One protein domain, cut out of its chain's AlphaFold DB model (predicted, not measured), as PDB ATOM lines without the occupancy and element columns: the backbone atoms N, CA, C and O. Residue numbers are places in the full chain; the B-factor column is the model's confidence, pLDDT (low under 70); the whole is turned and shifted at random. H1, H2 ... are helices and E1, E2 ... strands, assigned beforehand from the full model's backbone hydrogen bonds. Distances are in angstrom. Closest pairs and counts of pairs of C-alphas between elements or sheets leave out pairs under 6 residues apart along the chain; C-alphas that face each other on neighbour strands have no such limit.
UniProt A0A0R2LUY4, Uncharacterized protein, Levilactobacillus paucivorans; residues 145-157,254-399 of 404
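What this domain is: This is residues 145 to 157 and 254 to 399 of the 404 residues of an uncharacterized protein of Levilactobacillus paucivorans (UniProt A0A0R2LUY4). Eight antiparallel strands close into a barrel, E1 E2 E3 E4 E5 E7 E10 E11 and back to E1, and the chain runs on from E7 into a hairpin arm, E8 and E9, that leads back into E10. Three short helices lie outside the barrel, and E6 pairs with E7 without being in the ring. The printed part has 159 residues, with three named helices and eleven named strands in the order H1 E1 H2 E2 E3 H3 E4 E5 E6 E7 E8 E9 E10 E11; the class is mixed. It is compact, with a radius of gyration of the C-alphas of 16.9 A, and elongated in outline, 61 by 37 by 26 A.

How they stand to each other: Start at residues 145 to 146, which pair antiparallel with residues 360 to 361 of E7, residues 350 to 363. H1, residues 148 to 157, is on the barrel at a height of 9.4 A over the sheet; its closest C-alphas to E7 are Phe 151 and Thr 360, 7.2 A apart. E1, residues 263 to 266, has E2, residues 282 to 286, on one side, with N 264 and O 284 at 2.8 A, and E11, residues 390 to 398, on the other, with N 265 and O 393 at 2.9 A. H2, residues 268 to 273, is over E11 at a height of 6.7 A; the closest C-alphas, of Gly 268 and Phe 392, are 4.6 A apart. E2 forms a hairpin with E3, residues 291 to 296, with N 285 and O 293 at 2.8 A. H3, residues 303 to 307, is on the barrel, only just over E2 with 3 of its C-alphas; Ser 283 and Tyr 306 have the closest C-alphas, 6.5 A apart. E4, residues 312 to 322, bends by 72 degrees at residue 317; it pairs with E3, N 292 to O 314 at 2.9 A, then in a hairpin with E5, residues 325 to 330, N 327 to O 320 at 2.8 A. E7 bends by 60 degrees at residue 359. On one side it has E5, N 352 to O 328 at 2.8 A; on the other are E6, residues 339 to 341, N 340 to O 351 at 2.9 A, a hairpin with E7, and E10, residues 380 to 387, N 361 to O 382 at 2.9 A. E8, residues 366 to 370, and E9, residues 373 to 377, are a hairpin, N 375 to O 368 at 2.8 A. E10 and E11 are another, N 392 to O 385 at 2.9 A. Every O i to N i+4 pair is within hydrogen-bond range in H2, 4 of 6 in H1 and 0 of 1 in H3, where 2 of 2 O i to N i+3 pairs are.

Where its parts are: Find C-alpha 148 at (28.243, 60.554, 11.179), where H1 begins its 14.7 A. E7 runs 36.0 A from C-alpha 350 at (20.672, 88.476, 25.977). E4 is 26.2 A long, and E11, 25.0 A, ends at C-alpha 398, (38.095, 70.387, 2.560).

The domain as a whole: The two C-alphas farthest apart, of Tyr 344 and Asp 372, are 62.2 A apart. Residues 158 to 253 are not printed; C-alphas 157 and 254 are 22.8 A apart across this cut. Of the links printed whole, none is long. The mean pLDDT of the printed part is 92.8, and residue 371 is under 70.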
ATOM      1  N   PRO A 145      24.360  63.973   1.371       95.88
ATOM      2  CA  PRO A 145      24.349  63.804   2.819       95.88
ATOM      3  C   PRO A 145      25.469  62.846   3.237       95.88
ATOM      4  O   PRO A 145      25.694  61.827   2.594       95.88
ATOM      5  N   THR A 146      26.143  63.159   4.338       95.25
ATOM      6  CA  THR A 146      27.239  62.353   4.883       95.25
ATOM      7  C   THR A 146      26.815  61.742   6.212       95.25
ATOM      8  O   THR A 146      26.312  62.439   7.102       95.25
ATOM      9  N   THR A 147      27.052  60.445   6.402       94.69
ATOM     10  CA  THR A 147      26.794  59.805   7.694       94.69
ATOM     11  C   THR A 147      27.756  60.321   8.770       94.69
ATOM     12  O   THR A 147      28.865  60.787   8.503       94.69
ATOM     13  N   LYS A 148      27.374  60.180  10.047       91.81
ATOM     14  CA  LYS A 148      28.243  60.554  11.179       91.81
ATOM     15  C   LYS A 148      29.597  59.831  11.147       91.81
ATOM     16  O   LYS A 148      30.595  60.412  11.568       91.81
ATOM     17  N   LYS A 149      29.625  58.575  10.682       93.75
ATOM     18  CA  LYS A 149      30.839  57.747  10.613       93.75
ATOM     19  C   LYS A 149      31.772  58.227   9.503       93.75
ATOM     20  O   LYS A 149      32.954  58.429   9.769       93.75
ATOM     21  N   GLU A 150      31.243  58.448   8.301       93.56
ATOM     22  CA  GLU A 150      32.010  58.973   7.163       93.56
ATOM     23  C   GLU A 150      32.579  60.351   7.484       93.56
ATOM     24  O   GLU A 150      33.784  60.570   7.372       93.56
ATOM     25  N   PHE A 151      31.743  61.245   8.017       93.38
ATOM     26  CA  PHE A 151      32.207  62.576   8.368       93.38
ATOM     27  C   PHE A 151      33.265  62.551   9.478       93.38
ATOM     28  O   PHE A 151      34.209  63.331   9.444       93.38
ATOM     29  N   ALA A 152      33.163  61.651  10.460       92.38
ATOM     30  CA  ALA A 152      34.192  61.522  11.492       92.38
ATOM     31  C   ALA A 152      35.559  61.092  10.926       92.38
ATOM     32  O   ALA A 152      36.584  61.448  11.510       92.38
ATOM     33  N   LYS A 153      35.589  60.348   9.810       92.38
ATOM     34  CA  LYS A 153      36.825  60.025   9.082       92.38
ATOM     35  C   LYS A 153      37.358  61.267   8.363       92.38
ATOM     36  O   LYS A 153      38.499  61.645   8.609       92.38
ATOM     37  N   ALA A 154      36.513  61.940   7.580       91.94
ATOM     38  CA  ALA A 154      36.879  63.159   6.858       91.94
ATOM     39  C   ALA A 154      37.368  64.277   7.797       91.94
ATOM     40  O   ALA A 154      38.402  64.890   7.563       91.94
ATOM     41  N   ALA A 155      36.694  64.490   8.929       91.12
ATOM     42  CA  ALA A 155      37.048  65.517   9.909       91.12
ATOM     43  C   ALA A 155      38.449  65.343  10.519       91.12
ATOM     44  O   ALA A 155      39.028  66.321  10.982       91.12
ATOM     45  N   LYS A 156      38.998  64.120  10.540       89.75
ATOM     46  CA  LYS A 156      40.391  63.895  10.958       89.75
ATOM     47  C   LYS A 156      41.384  64.381   9.902       89.75
ATOM     48  O   LYS A 156      42.435  64.877  10.282       89.75
ATOM     49  N   GLN A 157      41.040  64.250   8.619       89.56
ATOM     50  CA  GLN A 157      41.878  64.656   7.486       89.56
ATOM     51  C   GLN A 157      41.810  66.161   7.223       89.56
ATOM     52  O   GLN A 157      42.836  66.783   6.996       89.56
ATOM     53  N   TYR A 254      32.808  79.123  22.116       96.19
ATOM     54  CA  TYR A 254      31.777  79.741  21.271       96.19
ATOM     55  C   TYR A 254      31.833  79.296  19.810       96.19
ATOM     56  O   TYR A 254      30.818  79.424  19.131       96.19
ATOM     57  N   PHE A 255      32.953  78.750  19.337       94.12
ATOM     58  CA  PHE A 255      33.027  78.249  17.974       94.12
ATOM     59  C   PHE A 255      32.200  76.968  17.785       94.12
ATOM     60  O   PHE A 255      32.068  76.163  18.726       94.12
ATOM     61  N   PRO A 256      31.657  76.729  16.578       90.31
ATOM     62  CA  PRO A 256      31.015  75.463  16.251       90.31
ATOM     63  C   PRO A 256      31.973  74.269  16.381       90.31
ATOM     64  O   PRO A 256      33.196  74.405  16.491       90.31
ATOM     65  N   LYS A 257      31.376  73.073  16.412       85.31
ATOM     66  CA  LYS A 257      32.102  71.794  16.315       85.31
ATOM     67  C   LYS A 257      32.695  71.639  14.902       85.31
ATOM     68  O   LYS A 257      32.352  72.421  14.023       85.31
ATOM     69  N   ASN A 258      33.518  70.606  14.714       85.56
ATOM     70  CA  ASN A 258      33.963  70.137  13.397       85.56
ATOM     71  C   ASN A 258      34.801  71.160  12.611       85.56
ATOM     72  O   ASN A 258      34.511  71.436  11.458       85.56
ATOM     73  N   GLY A 259      35.787  71.789  13.254       81.12
ATOM     74  CA  GLY A 259      36.748  72.653  12.551       81.12
ATOM     75  C   GLY A 259      36.244  74.043  12.141       81.12
ATOM     76  O   GLY A 259      37.051  74.961  12.159       81.12
ATOM     77  N   SER A 260      34.935  74.238  11.913       89.31
ATOM     78  CA  SER A 260      34.309  75.490  11.421       89.31
ATOM     79  C   SER A 260      34.988  76.784  11.895       89.31
ATOM     80  O   SER A 260      35.113  77.028  13.099       89.31
ATOM     81  N   THR A 261      35.343  77.662  10.967       88.88
ATOM     82  CA  THR A 261      35.947  78.984  11.231       88.88
ATOM     83  C   THR A 261      34.956  80.007  11.785       88.88
ATOM     84  O   THR A 261      35.339  81.126  12.102       88.88
ATOM     85  N   GLY A 262      33.691  79.616  11.991       93.25
ATOM     86  CA  GLY A 262      32.663  80.480  12.564       93.25
ATOM     87  C   GLY A 262      31.899  81.316  11.543       93.25
ATOM     88  O   GLY A 262      31.140  82.185  11.969       93.25
ATOM     89  N   ASP A 263      32.045  81.044  10.249       94.62
ATOM     90  CA  ASP A 263      31.290  81.704   9.182       94.62
ATOM     91  C   ASP A 263      29.994  80.952   8.865       94.62
ATOM     92  O   ASP A 263      29.959  79.722   8.755       94.62
ATOM     93  N   PHE A 264      28.902  81.696   8.740       97.06
ATOM     94  CA  PHE A 264      27.562  81.181   8.502       97.06
ATOM     95  C   PHE A 264      26.900  81.955   7.373       97.06
ATOM     96  O   PHE A 264      26.820  83.182   7.412       97.06
ATOM     97  N   TYR A 265      26.319  81.232   6.426       97.50
ATOM     98  CA  TYR A 265      25.726  81.789   5.215       97.50
ATOM     99  C   TYR A 265      24.230  81.457   5.152       97.50
ATOM    100  O   TYR A 265      23.820  80.307   5.338       97.50
ATOM    101  N   SER A 266      23.387  82.485   5.034       97.50
ATOM    102  CA  SER A 266      21.935  82.352   5.194       97.50
ATOM    103  C   SER A 266      21.286  81.581   4.045       97.50
ATOM    104  O   SER A 266      21.579  81.863   2.890       97.50
ATOM    105  N   GLY A 267      20.307  80.724   4.349       93.81
ATOM    106  CA  GLY A 267      19.481  80.041   3.338       93.81
ATOM    107  C   GLY A 267      19.577  78.513   3.370       93.81
ATOM    108  O   GLY A 267      18.801  77.833   2.705       93.81
ATOM    109  N   GLY A 268      20.462  77.956   4.202       93.00
ATOM    110  CA  GLY A 268      20.561  76.512   4.415       93.00
ATOM    111  C   GLY A 268      20.981  75.760   3.150       93.00
ATOM    112  O   GLY A 268      21.902  76.189   2.465       93.00
ATOM    113  N   MET A 269      20.304  74.645   2.856       92.75
ATOM    114  CA  MET A 269      20.668  73.730   1.767       92.75
ATOM    115  C   MET A 269      20.705  74.414   0.399       92.75
ATOM    116  O   MET A 269      21.695  74.299  -0.309       92.75
ATOM    117  N   THR A 270      19.663  75.168   0.042       93.62
ATOM    118  CA  THR A 270      19.601  75.851  -1.257       93.62
ATOM    119  C   THR A 270      20.777  76.806  -1.425       93.62
ATOM    120  O   THR A 270      21.483  76.735  -2.419       93.62
ATOM    121  N   ALA A 271      21.060  77.641  -0.423       95.12
ATOM    122  CA  ALA A 271      22.199  78.556  -0.494       95.12
ATOM    123  C   ALA A 271      23.545  77.816  -0.595       95.12
ATOM    124  O   ALA A 271      24.434  78.256  -1.312       95.12
ATOM    125  N   MET A 272      23.677  76.664   0.065       95.00
ATOM    126  CA  MET A 272      24.871  75.821  -0.017       95.00
ATOM    127  C   MET A 272      25.081  75.229  -1.418       95.00
ATOM    128  O   MET A 272      26.222  75.117  -1.862       95.00
ATOM    129  N   GLN A 273      23.995  74.882  -2.115       94.88
ATOM    130  CA  GLN A 273      24.028  74.371  -3.490       94.88
ATOM    131  C   GLN A 273      24.442  75.440  -4.505       94.88
ATOM    132  O   GLN A 273      25.072  75.104  -5.496       94.88
ATOM    133  N   TYR A 274      24.153  76.715  -4.249       94.31
ATOM    134  CA  TYR A 274      24.516  77.822  -5.144       94.31
ATOM    135  C   TYR A 274      25.753  78.611  -4.683       94.31
ATOM    136  O   TYR A 274      26.052  79.658  -5.240       94.31
ATOM    137  N   ARG A 275      26.499  78.147  -3.673       90.81
ATOM    138  CA  ARG A 275      27.553  78.940  -3.003       90.81
ATOM    139  C   ARG A 275      28.715  79.414  -3.893       90.81
ATOM    140  O   ARG A 275      29.446  80.299  -3.465       90.81
ATOM    141  N   GLY A 276      28.908  78.808  -5.065       85.94
ATOM    142  CA  GLY A 276      29.920  79.206  -6.055       85.94
ATOM    143  C   GLY A 276      29.395  80.128  -7.160       85.94
ATOM    144  O   GLY A 276      30.180  80.603  -7.966       85.94
ATOM    145  N   SER A 277      28.084  80.373  -7.210       89.50
ATOM    146  CA  SER A 277      27.433  81.155  -8.269       89.50
ATOM    147  C   SER A 277      26.536  82.277  -7.743       89.50
ATOM    148  O   SER A 277      26.285  83.247  -8.451       89.50
ATOM    149  N   LEU A 278      26.064  82.178  -6.496       93.19
ATOM    150  CA  LEU A 278      25.272  83.198  -5.819       93.19
ATOM    151  C   LEU A 278      25.703  83.354  -4.368       93.19
ATOM    152  O   LEU A 278      25.824  82.385  -3.611       93.19
ATOM    153  N   LEU A 279      25.802  84.607  -3.934       94.44
ATOM    154  CA  LEU A 279      26.027  84.886  -2.527       94.44
ATOM    155  C   LEU A 279      24.746  84.764  -1.708       94.44
ATOM    156  O   LEU A 279      23.640  85.152  -2.096       94.44
ATOM    157  N   SER A 280      24.918  84.301  -0.478       96.38
ATOM    158  CA  SER A 280      23.891  84.377   0.546       96.38
ATOM    159  C   SER A 280      23.624  85.834   0.907       96.38
ATOM    160  O   SER A 280      24.542  86.549   1.304       96.38
ATOM    161  N   LYS A 281      22.350  86.248   0.883       95.56
ATOM    162  CA  LYS A 281      21.898  87.619   1.220       95.56
ATOM    163  C   LYS A 281      22.381  88.127   2.584       95.56
ATOM    164  O   LYS A 281      22.408  89.329   2.833       95.56
ATOM    165  N   GLN A 282      22.718  87.220   3.494       96.94
ATOM    166  CA  GLN A 282      23.243  87.529   4.812       96.94
ATOM    167  C   GLN A 282      24.329  86.525   5.188       96.94
ATOM    168  O   GLN A 282      24.156  85.316   5.023       96.94
ATOM    169  N   SER A 283      25.418  87.028   5.760       96.94
ATOM    170  CA  SER A 283      26.432  86.206   6.413       96.94
ATOM    171  C   SER A 283      26.612  86.635   7.864       96.94
ATOM    172  O   SER A 283      26.347  87.779   8.249       96.94
ATOM    173  N   VAL A 284      27.005  85.680   8.699       97.81
ATOM    174  CA  VAL A 284      27.348  85.903  10.099       97.81
ATOM    175  C   VAL A 284      28.715  85.305  10.358       97.81
ATOM    176  O   VAL A 284      28.969  84.186   9.938       97.81
ATOM    177  N   GLN A 285      29.556  86.013  11.098       96.69
ATOM    178  CA  GLN A 285      30.861  85.530  11.524       96.69
ATOM    179  C   GLN A 285      30.953  85.543  13.048       96.69
ATOM    180  O   GLN A 285      30.639  86.542  13.705       96.69
ATOM    181  N   ILE A 286      31.374  84.422  13.626       97.44
ATOM    182  CA  ILE A 286      31.855  84.358  15.002       97.44
ATOM    183  C   ILE A 286      33.358  84.603  14.967       97.44
ATOM    184  O   ILE A 286      34.122  83.758  14.519       97.44
ATOM    185  N   THR A 287      33.780  85.764  15.456       97.00
ATOM    186  CA  THR A 287      35.179  86.189  15.365       97.00
ATOM    187  C   THR A 287      36.038  85.475  16.407       97.00
ATOM    188  O   THR A 287      35.575  85.125  17.500       97.00
ATOM    189  N   THR A 288      37.322  85.311  16.102       95.94
ATOM    190  CA  THR A 288      38.333  84.694  16.979       95.94
ATOM    191  C   THR A 288      38.513  85.421  18.296       95.94
ATOM    192  O   THR A 288      38.835  84.793  19.301       95.94
ATOM    193  N   ASP A 289      38.254  86.726  18.334       96.56
ATOM    194  CA  ASP A 289      38.279  87.499  19.561       96.56
ATOM    195  C   ASP A 289      36.927  87.490  20.293       96.56
ATOM    196  O   ASP A 289      36.859  87.987  21.413       96.56
ATOM    197  N   GLY A 290      35.869  86.874  19.754       96.94
ATOM    198  CA  GLY A 290      34.614  86.580  20.454       96.94
ATOM    199  C   GLY A 290      33.511  87.616  20.241       96.94
ATOM    200  O   GLY A 290      32.925  88.104  21.214       96.94
ATOM    201  N   TYR A 291      33.232  87.971  18.991       97.88
ATOM    202  CA  TYR A 291      32.057  88.737  18.568       97.88
ATOM    203  C   TYR A 291      31.167  87.897  17.657       97.88
ATOM    204  O   TYR A 291      31.619  86.928  17.062       97.88
ATOM    205  N   VAL A 292      29.892  88.269  17.576       98.12
ATOM    206  CA  VAL A 292      28.988  87.852  16.500       98.12
ATOM    207  C   VAL A 292      28.797  89.057  15.594       98.12
ATOM    208  O   VAL A 292      28.290  90.087  16.053       98.12
ATOM    209  N   GLU A 293      29.212  88.930  14.341       97.56
ATOM    210  CA  GLU A 293      29.181  89.994  13.342       97.56
ATOM    211  C   GLU A 293      28.261  89.615  12.190       97.56
ATOM    212  O   GLU A 293      28.300  88.487  11.720       97.56
ATOM    213  N   VAL A 294      27.394  90.534  11.771       97.62
ATOM    214  CA  VAL A 294      26.360  90.289  10.756       97.62
ATOM    215  C   VAL A 294      26.597  91.211   9.573       97.62
ATOM    216  O   VAL A 294      26.688  92.427   9.754       97.62
ATOM    217  N   ARG A 295      26.610  90.646   8.369       95.50
ATOM    218  CA  ARG A 295      26.736  91.359   7.093       95.50
ATOM    219  C   ARG A 295      25.486  91.139   6.247       95.50
ATOM    220  O   ARG A 295      24.823  90.108   6.368       95.50
ATOM    221  N   GLN A 296      25.135  92.140   5.447       94.81
ATOM    222  CA  GLN A 296      24.151  91.988   4.376       94.81
ATOM    223  C   GLN A 296      24.916  91.996   3.063       94.81
ATOM    224  O   GLN A 296      25.806  92.825   2.896       94.81
ATOM    225  N   ASN A 297      24.555  91.094   2.162       94.38
ATOM    226  CA  ASN A 297      25.255  90.895   0.903       94.38
ATOM    227  C   ASN A 297      24.252  90.972  -0.245       94.38
ATOM    228  O   ASN A 297      23.090  90.576  -0.100       94.38
ATOM    229  N   ASN A 298      24.709  91.443  -1.398       92.69
ATOM    230  CA  ASN A 298      23.969  91.298  -2.639       92.69
ATOM    231  C   ASN A 298      24.316  89.928  -3.255       92.69
ATOM    232  O   ASN A 298      25.498  89.652  -3.439       92.69
ATOM    233  N   PRO A 299      23.336  89.069  -3.591       92.25
ATOM    234  CA  PRO A 299      23.601  87.768  -4.214       92.25
ATOM    235  C   PRO A 299      24.411  87.808  -5.510       92.25
ATOM    236  O   PRO A 299      24.980  86.784  -5.872       92.25
ATOM    237  N   LYS A 300      24.427  88.959  -6.195       89.56
ATOM    238  CA  LYS A 300      25.149  89.187  -7.453       89.56
ATOM    239  C   LYS A 300      26.538  89.813  -7.269       89.56
ATOM    240  O   LYS A 300      27.192  90.102  -8.265       89.56
ATOM    241  N   ASP A 301      26.938  90.116  -6.035       89.50
ATOM    242  CA  ASP A 301      28.279  90.639  -5.768       89.50
ATOM    243  C   ASP A 301      29.325  89.506  -5.747       89.50
ATOM    244  O   ASP A 301      28.981  88.325  -5.712       89.50
ATOM    245  N   ASP A 302      30.603  89.884  -5.720       87.31
ATOM    246  CA  ASP A 302      31.741  88.984  -5.526       87.31
ATOM    247  C   ASP A 302      31.846  88.493  -4.070       87.31
ATOM    248  O   ASP A 302      31.534  89.230  -3.128       87.31
ATOM    249  N   ALA A 303      32.312  87.255  -3.865       90.12
ATOM    250  CA  ALA A 303      32.452  86.618  -2.551       90.12
ATOM    251  C   ALA A 303      33.247  87.448  -1.529       90.12
ATOM    252  O   ALA A 303      33.001  87.330  -0.322       90.12
ATOM    253  N   ILE A 304      34.127  88.344  -1.979       89.19
ATOM    254  CA  ILE A 304      34.841  89.288  -1.121       89.19
ATOM    255  C   ILE A 304      33.915  90.092  -0.198       89.19
ATOM    256  O   ILE A 304      34.302  90.441   0.922       89.19
ATOM    257  N   VAL A 305      32.662  90.354  -0.595       90.25
ATOM    258  CA  VAL A 305      31.720  91.131   0.225       90.25
ATOM    259  C   VAL A 305      31.338  90.423   1.523       90.25
ATOM    260  O   VAL A 305      30.930  91.092   2.476       90.25
ATOM    261  N   TYR A 306      31.559  89.108   1.637       92.19
ATOM    262  CA  TYR A 306      31.444  88.396   2.914       92.19
ATOM    263  C   TYR A 306      32.425  88.888   3.978       92.19
ATOM    264  O   TYR A 306      32.188  88.671   5.168       92.19
ATOM    265  N   SER A 307      33.471  89.603   3.572       90.06
ATOM    266  CA  SER A 307      34.443  90.232   4.458       90.06
ATOM    267  C   SER A 307      34.223  91.731   4.683       90.06
ATOM    268  O   SER A 307      35.011  92.384   5.374       90.06
ATOM    269  N   SER A 308      33.135  92.289   4.139       90.81
ATOM    270  CA  SER A 308      32.773  93.703   4.281       90.81
ATOM    271  C   SER A 308      32.658  94.143   5.743       90.81
ATOM    272  O   SER A 308      32.550  93.337   6.673       90.81
ATOM    273  N   LYS A 309      32.653  95.456   5.979       92.44
ATOM    274  CA  LYS A 309      32.371  95.991   7.312       92.44
ATOM    275  C   LYS A 309      30.995  95.489   7.785       92.44
ATOM    276  O   LYS A 309      30.001  95.725   7.097       92.44
ATOM    277  N   PRO A 310      30.889  94.832   8.953       94.44
ATOM    278  CA  PRO A 310      29.617  94.275   9.383       94.44
ATOM    279  C   PRO A 310      28.614  95.368   9.761       94.44
ATOM    280  O   PRO A 310      28.944  96.381  10.375       94.44
ATOM    281  N   ALA A 311      27.342  95.125   9.444       94.25
ATOM    282  CA  ALA A 311      26.224  95.997   9.795       94.25
ATOM    283  C   ALA A 311      25.911  95.964  11.301       94.25
ATOM    284  O   ALA A 311      25.247  96.847  11.845       94.25
ATOM    285  N   THR A 312      26.321  94.906  12.001       95.38
ATOM    286  CA  THR A 312      26.164  94.772  13.452       95.38
ATOM    287  C   THR A 312      27.281  93.902  14.008       95.38
ATOM    288  O   THR A 312      27.567  92.853  13.446       95.38
ATOM    289  N   SER A 313      27.858  94.300  15.144       96.44
ATOM    290  CA  SER A 313      28.870  93.529  15.875       96.44
ATOM    291  C   SER A 313      28.546  93.520  17.370       96.44
ATOM    292  O   SER A 313      28.371  94.572  17.995       96.44
ATOM    293  N   VAL A 314      28.409  92.329  17.964       97.12
ATOM    294  CA  VAL A 314      28.048  92.169  19.383       97.12
ATOM    295  C   VAL A 314      28.979  91.186  20.084       97.12
ATOM    296  O   VAL A 314      29.107  90.032  19.691       97.12
ATOM    297  N   LYS A 315      29.595  91.629  21.187       96.69
ATOM    298  CA  LYS A 315      30.530  90.815  21.975       96.69
ATOM    299  C   LYS A 315      29.842  89.614  22.630       96.69
ATOM    300  O   LYS A 315      28.884  89.788  23.391       96.69
ATOM    301  N   ILE A 316      30.439  88.436  22.464       97.56
ATOM    302  CA  ILE A 316      30.165  87.235  23.253       97.56
ATOM    303  C   ILE A 316      30.877  87.370  24.597       97.56
ATOM    304  O   ILE A 316      32.093  87.534  24.682       97.56
ATOM    305  N   LYS A 317      30.102  87.335  25.676       95.44
ATOM    306  CA  LYS A 317      30.604  87.525  27.040       95.44
ATOM    307  C   LYS A 317      30.740  86.211  27.793       95.44
ATOM    308  O   LYS A 317      31.559  86.111  28.698       95.44
ATOM    309  N   ARG A 318      29.914  85.225  27.453       95.88
ATOM    310  CA  ARG A 318      29.944  83.876  28.022       95.88
ATOM    311  C   ARG A 318      29.342  82.900  27.023       95.88
ATOM    312  O   ARG A 318      28.440  83.272  26.275       95.88
ATOM    313  N   THR A 319      29.784  81.653  27.095       97.62
ATOM    314  CA  THR A 319      29.192  80.541  26.356       97.62
ATOM    315  C   THR A 319      28.766  79.447  27.320       97.62
ATOM    316  O   THR A 319      29.469  79.161  28.288       97.62
ATOM    317  N   ARG A 320      27.613  78.831  27.062       96.88
ATOM    318  CA  ARG A 320      27.194  77.580  27.702       96.88
ATOM    319  C   ARG A 320      26.816  76.580  26.623       96.88
ATOM    320  O   ARG A 320      26.046  76.918  25.731       96.88
ATOM    321  N   ILE A 321      27.319  75.359  26.727       97.25
ATOM    322  CA  ILE A 321      26.965  74.266  25.820       97.25
ATOM    323  C   ILE A 321      25.955  73.367  26.541       97.25
ATOM    324  O   ILE A 321      26.154  73.037  27.709       97.25
ATOM    325  N   LYS A 322      24.853  73.015  25.873       96.69
ATOM    326  CA  LYS A 322      23.874  72.017  26.334       96.69
ATOM    327  C   LYS A 322      23.471  71.163  25.132       96.69
ATOM    328  O   LYS A 322      22.826  71.670  24.214       96.69
ATOM    329  N   GLY A 323      23.875  69.893  25.127       94.31
ATOM    330  CA  GLY A 323      23.695  69.007  23.974       94.31
ATOM    331  C   GLY A 323      24.315  69.605  22.705       94.31
ATOM    332  O   GLY A 323      25.473  70.027  22.704       94.31
ATOM    333  N   HIS A 324      23.520  69.704  21.640       93.00
ATOM    334  CA  HIS A 324      23.941  70.266  20.347       93.00
ATOM    335  C   HIS A 324      23.776  71.789  20.245       93.00
ATOM    336  O   HIS A 324      24.055  72.376  19.199       93.00
ATOM    337  N   THR A 325      23.364  72.448  21.333       97.06
ATOM    338  CA  THR A 325      23.149  73.897  21.366       97.06
ATOM    339  C   THR A 325      24.262  74.617  22.121       97.06
ATOM    340  O   THR A 325      24.579  74.301  23.270       97.06
ATOM    341  N   ARG A 326      24.816  75.651  21.488       97.81
ATOM    342  CA  ARG A 326      25.637  76.688  22.116       97.81
ATOM    343  C   ARG A 326      24.770  77.895  22.421       97.81
ATOM    344  O   ARG A 326      24.170  78.490  21.533       97.81
ATOM    345  N   TYR A 327      24.745  78.284  23.683       98.19
ATOM    346  CA  TYR A 327      24.140  79.525  24.133       98.19
ATOM    347  C   TYR A 327      25.221  80.588  24.276       98.19
ATOM    348  O   TYR A 327      26.065  80.505  25.172       98.19
ATOM    349  N   LEU A 328      25.175  81.583  23.396       98.19
ATOM    350  CA  LEU A 328      26.055  82.744  23.393       98.19
ATOM    351  C   LEU A 328      25.380  83.869  24.182       98.19
ATOM    352  O   LEU A 328      24.280  84.308  23.845       98.19
ATOM    353  N   TYR A 329      26.021  84.324  25.253       97.69
ATOM    354  CA  TYR A 329      25.500  85.387  26.106       97.69
ATOM    355  C   TYR A 329      26.096  86.724  25.688       97.69
ATOM    356  O   TYR A 329      27.312  86.921  25.745       97.69
ATOM    357  N   LEU A 330      25.221  87.643  25.306       96.94
ATOM    358  CA  LEU A 330      25.530  88.937  24.725       96.94
ATOM    359  C   LEU A 330      25.126  90.061  25.687       96.94
ATOM    360  O   LEU A 330      24.149  89.955  26.435       96.94
ATOM    361  N   ALA A 331      25.864  91.169  25.645       90.81
ATOM    362  CA  ALA A 331      25.508  92.367  26.408       90.81
ATOM    363  C   ALA A 331      24.350  93.156  25.767       90.81
ATOM    364  O   ALA A 331      23.658  93.888  26.462       90.81
ATOM    365  N   LYS A 332      24.140  93.001  24.454       93.69
ATOM    366  CA  LYS A 332      23.112  93.694  23.666       93.69
ATOM    367  C   LYS A 332      22.325  92.687  22.821       93.69
ATOM    368  O   LYS A 332      22.840  91.611  22.513       93.69
ATOM    369  N   LYS A 333      21.093  93.041  22.447       95.12
ATOM    370  CA  LYS A 333      20.289  92.276  21.482       95.12
ATOM    371  C   LYS A 333      21.002  92.272  20.128       95.12
ATOM    372  O   LYS A 333      21.472  93.316  19.684       95.12
ATOM    373  N   LEU A 334      21.054  91.116  19.469       96.62
ATOM    374  CA  LEU A 334      21.550  91.014  18.099       96.62
ATOM    375  C   LEU A 334      20.406  91.366  17.136       96.62
ATOM    376  O   LEU A 334      19.408  90.645  17.069       96.62
ATOM    377  N   LYS A 335      20.510  92.506  16.444       93.69
ATOM    378  CA  LYS A 335      19.454  92.996  15.543       93.69
ATOM    379  C   LYS A 335      19.197  91.978  14.428       93.69
ATOM    380  O   LYS A 335      20.134  91.460  13.836       93.69
ATOM    381  N   GLY A 336      17.924  91.691  14.152       94.38
ATOM    382  CA  GLY A 336      17.525  90.733  13.117       94.38
ATOM    383  C   GLY A 336      17.641  89.257  13.514       94.38
ATOM    384  O   GLY A 336      17.412  88.403  12.664       94.38
ATOM    385  N   PHE A 337      17.967  88.938  14.770       97.56
ATOM    386  CA  PHE A 337      18.035  87.565  15.279       97.56
ATOM    387  C   PHE A 337      17.165  87.398  16.524       97.56
ATOM    388  O   PHE A 337      17.031  88.314  17.344       97.56
ATOM    389  N   LYS A 338      16.593  86.203  16.704       97.94
ATOM    390  CA  LYS A 338      15.886  85.853  17.938       97.94
ATOM    391  C   LYS A 338      16.899  85.718  19.072       97.94
ATOM    392  O   LYS A 338      17.780  84.859  19.048       97.94
ATOM    393  N   THR A 339      16.732  86.539  20.103       97.50
ATOM    394  CA  THR A 339      17.482  86.449  21.361       97.50
ATOM    395  C   THR A 339      16.522  86.408  22.539       97.50
ATOM    396  O   THR A 339      15.578  87.194  22.579       97.50
ATOM    397  N   THR A 340      16.790  85.562  23.529       96.88
ATOM    398  CA  THR A 340      16.054  85.571  24.801       96.88
ATOM    399  C   THR A 340      16.693  86.586  25.744       96.88
ATOM    400  O   THR A 340      17.896  86.495  25.994       96.88
ATOM    401  N   LYS A 341      15.927  87.529  26.300       96.19
ATOM    402  CA  LYS A 341      16.408  88.369  27.404       96.19
ATOM    403  C   LYS A 341      16.466  87.505  28.667       96.19
ATOM    404  O   LYS A 341      15.457  86.941  29.063       96.19
ATOM    405  N   VAL A 342      17.651  87.338  29.247       95.75
ATOM    406  CA  VAL A 342      17.892  86.457  30.409       95.75
ATOM    407  C   VAL A 342      18.259  87.229  31.673       95.75
ATOM    408  O   VAL A 342      18.220  86.665  32.761       95.75
ATOM    409  N   ARG A 343      18.631  88.508  31.542       89.81
ATOM    410  CA  ARG A 343      18.856  89.443  32.652       89.81
ATOM    411  C   ARG A 343      18.456  90.854  32.232       89.81
ATOM    412  O   ARG A 343      18.578  91.212  31.061       89.81
ATOM    413  N   TYR A 344      18.031  91.666  33.196       80.31
ATOM    414  CA  TYR A 344      17.642  93.058  32.948       80.31
ATOM    415  C   TYR A 344      18.831  94.023  32.860       80.31
ATOM    416  O   TYR A 344      18.757  94.997  32.118       80.31
ATOM    417  N   LYS A 345      19.930  93.744  33.571       78.88
ATOM    418  CA  LYS A 345      21.150  94.570  33.606       78.88
ATOM    419  C   LYS A 345      22.413  93.693  33.561       78.88
ATOM    420  O   LYS A 345      22.352  92.471  33.709       78.88
ATOM    421  N   GLY A 346      23.573  94.320  33.353       80.31
ATOM    422  CA  GLY A 346      24.888  93.665  33.406       80.31
ATOM    423  C   GLY A 346      25.409  93.137  32.063       80.31
ATOM    424  O   GLY A 346      24.911  93.488  30.998       80.31
ATOM    425  N   LYS A 347      26.456  92.302  32.110       83.31
ATOM    426  CA  LYS A 347      27.236  91.872  30.928       83.31
ATOM    427  C   LYS A 347      26.586  90.737  30.106       83.31
ATOM    428  O   LYS A 347      27.072  90.442  29.022       83.31
ATOM    429  N   HIS A 348      25.508  90.111  30.582       87.44
ATOM    430  CA  HIS A 348      24.868  88.936  29.955       87.44
ATOM    431  C   HIS A 348      23.343  89.098  29.872       87.44
ATOM    432  O   HIS A 348      22.600  88.318  30.463       87.44
ATOM    433  N   GLN A 349      22.872  90.148  29.204       92.31
ATOM    434  CA  GLN A 349      21.441  90.473  29.154       92.31
ATOM    435  C   GLN A 349      20.670  89.597  28.170       92.31
ATOM    436  O   GLN A 349      19.513  89.266  28.418       92.31
ATOM    437  N   TYR A 350      21.313  89.190  27.074       97.62
ATOM    438  CA  TYR A 350      20.672  88.476  25.977       97.62
ATOM    439  C   TYR A 350      21.360  87.140  25.729       97.62
ATOM    440  O   TYR A 350      22.575  87.018  25.854       97.62
ATOM    441  N   ARG A 351      20.579  86.131  25.358       97.75
ATOM    442  CA  ARG A 351      21.044  84.795  24.995       97.75
ATOM    443  C   ARG A 351      20.667  84.511  23.547       97.75
ATOM    444  O   ARG A 351      19.483  84.499  23.211       97.75
ATOM    445  N   LEU A 352      21.673  84.256  22.720       98.44
ATOM    446  CA  LEU A 352      21.555  83.788  21.343       98.44
ATOM    447  C   LEU A 352      21.812  82.277  21.314       98.44
ATOM    448  O   LEU A 352      22.770  81.802  21.924       98.44
ATOM    449  N   ALA A 353      20.947  81.522  20.643       98.31
ATOM    450  CA  ALA A 353      21.116  80.083  20.471       98.31
ATOM    451  C   ALA A 353      21.736  79.786  19.103       98.31
ATOM    452  O   ALA A 353      21.232  80.267  18.089       98.31
ATOM    453  N   LEU A 354      22.802  78.991  19.104       98.00
ATOM    454  CA  LEU A 354      23.416  78.364  17.940       98.00
ATOM    455  C   LEU A 354      23.233  76.850  18.076       98.00
ATOM    456  O   LEU A 354      23.853  76.222  18.937       98.00
ATOM    457  N   VAL A 355      22.362  76.272  17.259       96.94
ATOM    458  CA  VAL A 355      22.017  74.849  17.266       96.94
ATOM    459  C   VAL A 355      22.682  74.189  16.067       96.94
ATOM    460  O   VAL A 355      22.456  74.611  14.936       96.94
ATOM    461  N   ASN A 356      23.491  73.162  16.318       93.06
ATOM    462  CA  ASN A 356      23.998  72.286  15.268       93.06
ATOM    463  C   ASN A 356      22.983  71.162  15.045       93.06
ATOM    464  O   ASN A 356      22.714  70.417  15.987       93.06
ATOM    465  N   LEU A 357      22.431  71.056  13.832       89.06
ATOM    466  CA  LEU A 357      21.455  70.013  13.490       89.06
ATOM    467  C   LEU A 357      22.096  68.625  13.354       89.06
ATOM    468  O   LEU A 357      21.399  67.625  13.346       89.06
ATOM    469  N   GLN A 358      23.430  68.567  13.335       88.06
ATOM    470  CA  GLN A 358      24.260  67.387  13.100       88.06
ATOM    471  C   GLN A 358      24.196  66.824  11.679       88.06
ATOM    472  O   GLN A 358      24.981  65.929  11.372       88.06
ATOM    473  N   ASP A 359      23.352  67.390  10.822       89.50
ATOM    474  CA  ASP A 359      23.365  67.127   9.392       89.50
ATOM    475  C   ASP A 359      24.673  67.642   8.800       89.50
ATOM    476  O   ASP A 359      25.054  68.808   8.988       89.50
ATOM    477  N   THR A 360      25.375  66.743   8.120       94.69
ATOM    478  CA  THR A 360      26.634  67.032   7.445       94.69
ATOM    479  C   THR A 360      26.500  66.640   5.990       94.69
ATOM    480  O   THR A 360      25.819  65.667   5.669       94.69
ATOM    481  N   TYR A 361      27.114  67.433   5.129       96.06
ATOM    482  CA  TYR A 361      26.999  67.294   3.695       96.06
ATOM    483  C   TYR A 361      28.361  67.445   3.044       96.06
ATOM    484  O   TYR A 361      29.177  68.250   3.494       96.06
ATOM    485  N   GLU A 362      28.560  66.708   1.968       96.00
ATOM    486  CA  GLU A 362      29.760  66.703   1.154       96.00
ATOM    487  C   GLU A 362      29.439  67.264  -0.228       96.00
ATOM    488  O   GLU A 362      28.415  66.943  -0.830       96.00
ATOM    489  N   THR A 363      30.325  68.104  -0.742       93.94
ATOM    490  CA  THR A 363      30.486  68.271  -2.185       93.94
ATOM    491  C   THR A 363      31.585  67.311  -2.610       93.94
ATOM    492  O   THR A 363      32.696  67.466  -2.097       93.94
ATOM    493  N   PRO A 364      31.268  66.304  -3.440       91.38
ATOM    494  CA  PRO A 364      32.229  65.289  -3.852       91.38
ATOM    495  C   PRO A 364      33.338  65.913  -4.704       91.38
ATOM    496  O   PRO A 364      33.154  67.028  -5.209       91.38
ATOM    497  N   PRO A 365      34.476  65.218  -4.861       90.62
ATOM    498  CA  PRO A 365      35.537  65.722  -5.705       90.62
ATOM    499  C   PRO A 365      35.071  65.744  -7.162       90.62
ATOM    500  O   PRO A 365      34.214  64.950  -7.563       90.62
ATOM    501  N   TYR A 366      35.615  66.667  -7.942       88.00
ATOM    502  CA  TYR A 366      35.342  66.769  -9.372       88.00
ATOM    503  C   TYR A 366      36.575  67.275 -10.108       88.00
ATOM    504  O   TYR A 366      37.339  68.073  -9.566       88.00
ATOM    505  N   ASP A 367      36.749  66.830 -11.345       86.69
ATOM    506  CA  ASP A 367      37.833  67.307 -12.194       86.69
ATOM    507  C   ASP A 367      37.478  68.672 -12.779       86.69
ATOM    508  O   ASP A 367      36.344  68.930 -13.190       86.69
ATOM    509  N   SER A 368      38.456  69.566 -12.756       82.12
ATOM    510  CA  SER A 368      38.385  70.912 -13.297       82.12
ATOM    511  C   SER A 368      39.642  71.167 -14.116       82.12
ATOM    512  O   SER A 368      40.689  70.578 -13.867       82.12
ATOM    513  N   GLU A 369      39.553  72.073 -15.075       77.19
ATOM    514  CA  GLU A 369      40.701  72.534 -15.852       77.19
ATOM    515  C   GLU A 369      40.955  73.996 -15.488       77.19
ATOM    516  O   GLU A 369      40.028  74.811 -15.457       77.19
ATOM    517  N   TYR A 370      42.195  74.318 -15.132       72.56
ATOM    518  CA  TYR A 370      42.643  75.690 -14.919       72.56
ATOM    519  C   TYR A 370      43.938  75.875 -15.694       72.56
ATOM    520  O   TYR A 370      44.900  75.157 -15.442       72.56
ATOM    521  N   ASP A 371      43.937  76.827 -16.626       68.44
ATOM    522  CA  ASP A 371      45.084  77.112 -17.498       68.44
ATOM    523  C   ASP A 371      45.571  75.866 -18.264       68.44
ATOM    524  O   ASP A 371      46.743  75.506 -18.227       68.44
ATOM    525  N   ASP A 372      44.618  75.138 -18.860       75.75
ATOM    526  CA  ASP A 372      44.825  73.876 -19.588       75.75
ATOM    527  C   ASP A 372      45.504  72.754 -18.774       75.75
ATOM    528  O   ASP A 372      45.888  71.714 -19.313       75.75
ATOM    529  N   MET A 373      45.600  72.916 -17.449       77.62
ATOM    530  CA  MET A 373      46.063  71.881 -16.533       77.62
ATOM    531  C   MET A 373      44.877  71.230 -15.808       77.62
ATOM    532  O   MET A 373      44.137  71.918 -15.089       77.62
ATOM    533  N   PRO A 374      44.683  69.903 -15.946       83.25
ATOM    534  CA  PRO A 374      43.653  69.191 -15.207       83.25
ATOM    535  C   PRO A 374      44.015  69.136 -13.718       83.25
ATOM    536  O   PRO A 374      45.142  68.807 -13.343       83.25
ATOM    537  N   TYR A 375      43.046  69.428 -12.854       84.56
ATOM    538  CA  TYR A 375      43.177  69.300 -11.407       84.56
ATOM    539  C   TYR A 375      41.857  68.838 -10.774       84.56
ATOM    540  O   TYR A 375      40.771  69.313 -11.105       84.56
ATOM    541  N   THR A 376      41.936  67.907  -9.825       85.88
ATOM    542  CA  THR A 376      40.748  67.339  -9.168       85.88
ATOM    543  C   THR A 376      40.385  68.139  -7.934       85.88
ATOM    544  O   THR A 376      41.010  67.942  -6.902       85.88
ATOM    545  N   VAL A 377      39.381  69.011  -7.963       85.88
ATOM    546  CA  VAL A 377      38.936  69.749  -6.767       85.88
ATOM    547  C   VAL A 377      38.551  68.761  -5.652       85.88
ATOM    548  O   VAL A 377      37.743  67.864  -5.903       85.88
ATOM    549  N   PRO A 378      39.079  68.892  -4.417       90.25
ATOM    550  CA  PRO A 378      38.854  67.903  -3.372       90.25
ATOM    551  C   PRO A 378      37.474  68.033  -2.722       90.25
ATOM    552  O   PRO A 378      36.830  69.091  -2.740       90.25
ATOM    553  N   SER A 379      37.058  66.962  -2.040       92.19
ATOM    554  CA  SER A 379      35.833  66.957  -1.242       92.19
ATOM    555  C   SER A 379      35.800  68.097  -0.229       92.19
ATOM    556  O   SER A 379      36.746  68.307   0.536       92.19
ATOM    557  N   SER A 380      34.659  68.779  -0.158       93.50
ATOM    558  CA  SER A 380      34.401  69.854   0.806       93.50
ATOM    559  C   SER A 380      33.184  69.535   1.666       93.50
ATOM    560  O   SER A 380      32.149  69.119   1.148       93.50
ATOM    561  N   TYR A 381      33.282  69.768   2.975       95.50
ATOM    562  CA  TYR A 381      32.251  69.395   3.940       95.50
ATOM    563  C   TYR A 381      31.588  70.604   4.590       95.50
ATOM    564  O   TYR A 381      32.233  71.600   4.929       95.50
ATOM    565  N   PHE A 382      30.286  70.483   4.836       95.75
ATOM    566  CA  PHE A 382      29.437  71.556   5.337       95.75
ATOM    567  C   PHE A 382      28.443  71.047   6.376       95.75
ATOM    568  O   PHE A 382      28.011  69.898   6.343       95.75
ATOM    569  N   GLY A 383      28.025  71.930   7.278       95.06
ATOM    570  CA  GLY A 383      26.955  71.659   8.233       95.06
ATOM    571  C   GLY A 383      25.810  72.650   8.135       95.06
ATOM    572  O   GLY A 383      26.010  73.818   7.800       95.06
ATOM    573  N   ILE A 384      24.613  72.204   8.516       95.19
ATOM    574  CA  ILE A 384      23.445  73.075   8.662       95.19
ATOM    575  C   ILE A 384      23.246  73.453  10.132       95.19
ATOM    576  O   ILE A 384      23.289  72.625  11.045       95.19
ATOM    577  N   MET A 385      23.026  74.745  10.360       95.06
ATOM    578  CA  MET A 385      22.947  75.351  11.685       95.06
ATOM    579  C   MET A 385      21.699  76.219  11.804       95.06
ATOM    580  O   MET A 385      21.300  76.893  10.853       95.06
ATOM    581  N   HIS A 386      21.128  76.283  13.007       96.94
ATOM    582  CA  HIS A 386      20.184  77.337  13.369       96.94
ATOM    583  C   HIS A 386      20.854  78.360  14.281       96.94
ATOM    584  O   HIS A 386      21.266  78.033  15.392       96.94
ATOM    585  N   LEU A 387      20.906  79.618  13.849       97.38
ATOM    586  CA  LEU A 387      21.414  80.731  14.644       97.38
ATOM    587  C   LEU A 387      20.296  81.742  14.877       97.38
ATOM    588  O   LEU A 387      19.781  82.346  13.939       97.38
ATOM    589  N   GLY A 388      19.893  81.922  16.136       96.88
ATOM    590  CA  GLY A 388      18.856  82.892  16.498       96.88
ATOM    591  C   GLY A 388      17.543  82.701  15.733       96.88
ATOM    592  O   GLY A 388      16.919  83.688  15.349       96.88
ATOM    593  N   GLY A 389      17.145  81.445  15.495       95.50
ATOM    594  CA  GLY A 389      15.914  81.086  14.781       95.50
ATOM    595  C   GLY A 389      16.003  81.126  13.253       95.50
ATOM    596  O   GLY A 389      14.994  80.910  12.599       95.50
ATOM    597  N   LYS A 390      17.181  81.393  12.681       96.88
ATOM    598  CA  LYS A 390      17.414  81.409  11.232       96.88
ATOM    599  C   LYS A 390      18.315  80.255  10.805       96.88
ATOM    600  O   LYS A 390      19.196  79.863  11.570       96.88
ATOM    601  N   LYS A 391      18.113  79.749   9.587       96.94
ATOM    602  CA  LYS A 391      18.874  78.635   9.007       96.94
ATOM    603  C   LYS A 391      20.084  79.132   8.217       96.94
ATOM    604  O   LYS A 391      19.959  80.018   7.372       96.94
ATOM    605  N   PHE A 392      21.232  78.525   8.486       97.38
ATOM    606  CA  PHE A 392      22.505  78.806   7.834       97.38
ATOM    607  C   PHE A 392      23.193  77.504   7.432       97.38
ATOM    608  O   PHE A 392      22.960  76.471   8.065       97.38
ATOM    609  N   TYR A 393      24.065  77.568   6.430       96.31
ATOM    610  CA  TYR A 393      25.125  76.576   6.257       96.31
ATOM    611  C   TYR A 393      26.464  77.150   6.745       96.31
ATOM    612  O   TYR A 393      26.632  78.369   6.819       96.31
ATOM    613  N   THR A 394      27.398  76.282   7.125       96.06
ATOM    614  CA  THR A 394      28.766  76.645   7.525       96.06
ATOM    615  C   THR A 394      29.754  75.632   6.950       96.06
ATOM    616  O   THR A 394      29.452  74.434   6.988       96.06
ATOM    617  N   PRO A 395      30.899  76.068   6.401       94.19
ATOM    618  CA  PRO A 395      31.954  75.156   5.986       94.19
ATOM    619  C   PRO A 395      32.630  74.517   7.207       94.19
ATOM    620  O   PRO A 395      32.839  75.153   8.245       94.19
ATOM    621  N   TYR A 396      32.966  73.238   7.075       93.25
ATOM    622  CA  TYR A 396      33.826  72.506   8.006       93.25
ATOM    623  C   TYR A 396      35.255  72.363   7.482       93.25
ATOM    624  O   TYR A 396      36.160  72.225   8.299       93.25
ATOM    625  N   GLY A 397      35.444  72.465   6.165       90.88
ATOM    626  CA  GLY A 397      36.736  72.425   5.486       90.88
ATOM    627  C   GLY A 397      36.728  71.436   4.326       90.88
ATOM    628  O   GLY A 397      35.707  70.796   4.052       90.88
ATOM    629  N   SER A 398      37.872  71.316   3.668       90.81
ATOM    630  CA  SER A 398      38.095  70.387   2.560       90.81
ATOM    631  C   SER A 398      39.185  69.399   2.948       90.81
ATOM    632  O   SER A 398      40.046  69.725   3.768       90.81
ATOM    633  N   ILE A 399      39.123  68.184   2.409       88.56
ATOM    634  CA  ILE A 399      40.217  67.226   2.586       88.56
ATOM    635  C   ILE A 399      41.405  67.773   1.779       88.56
ATOM    636  O   ILE A 399      41.236  68.011   0.583       88.56
TER     637      ILE A 399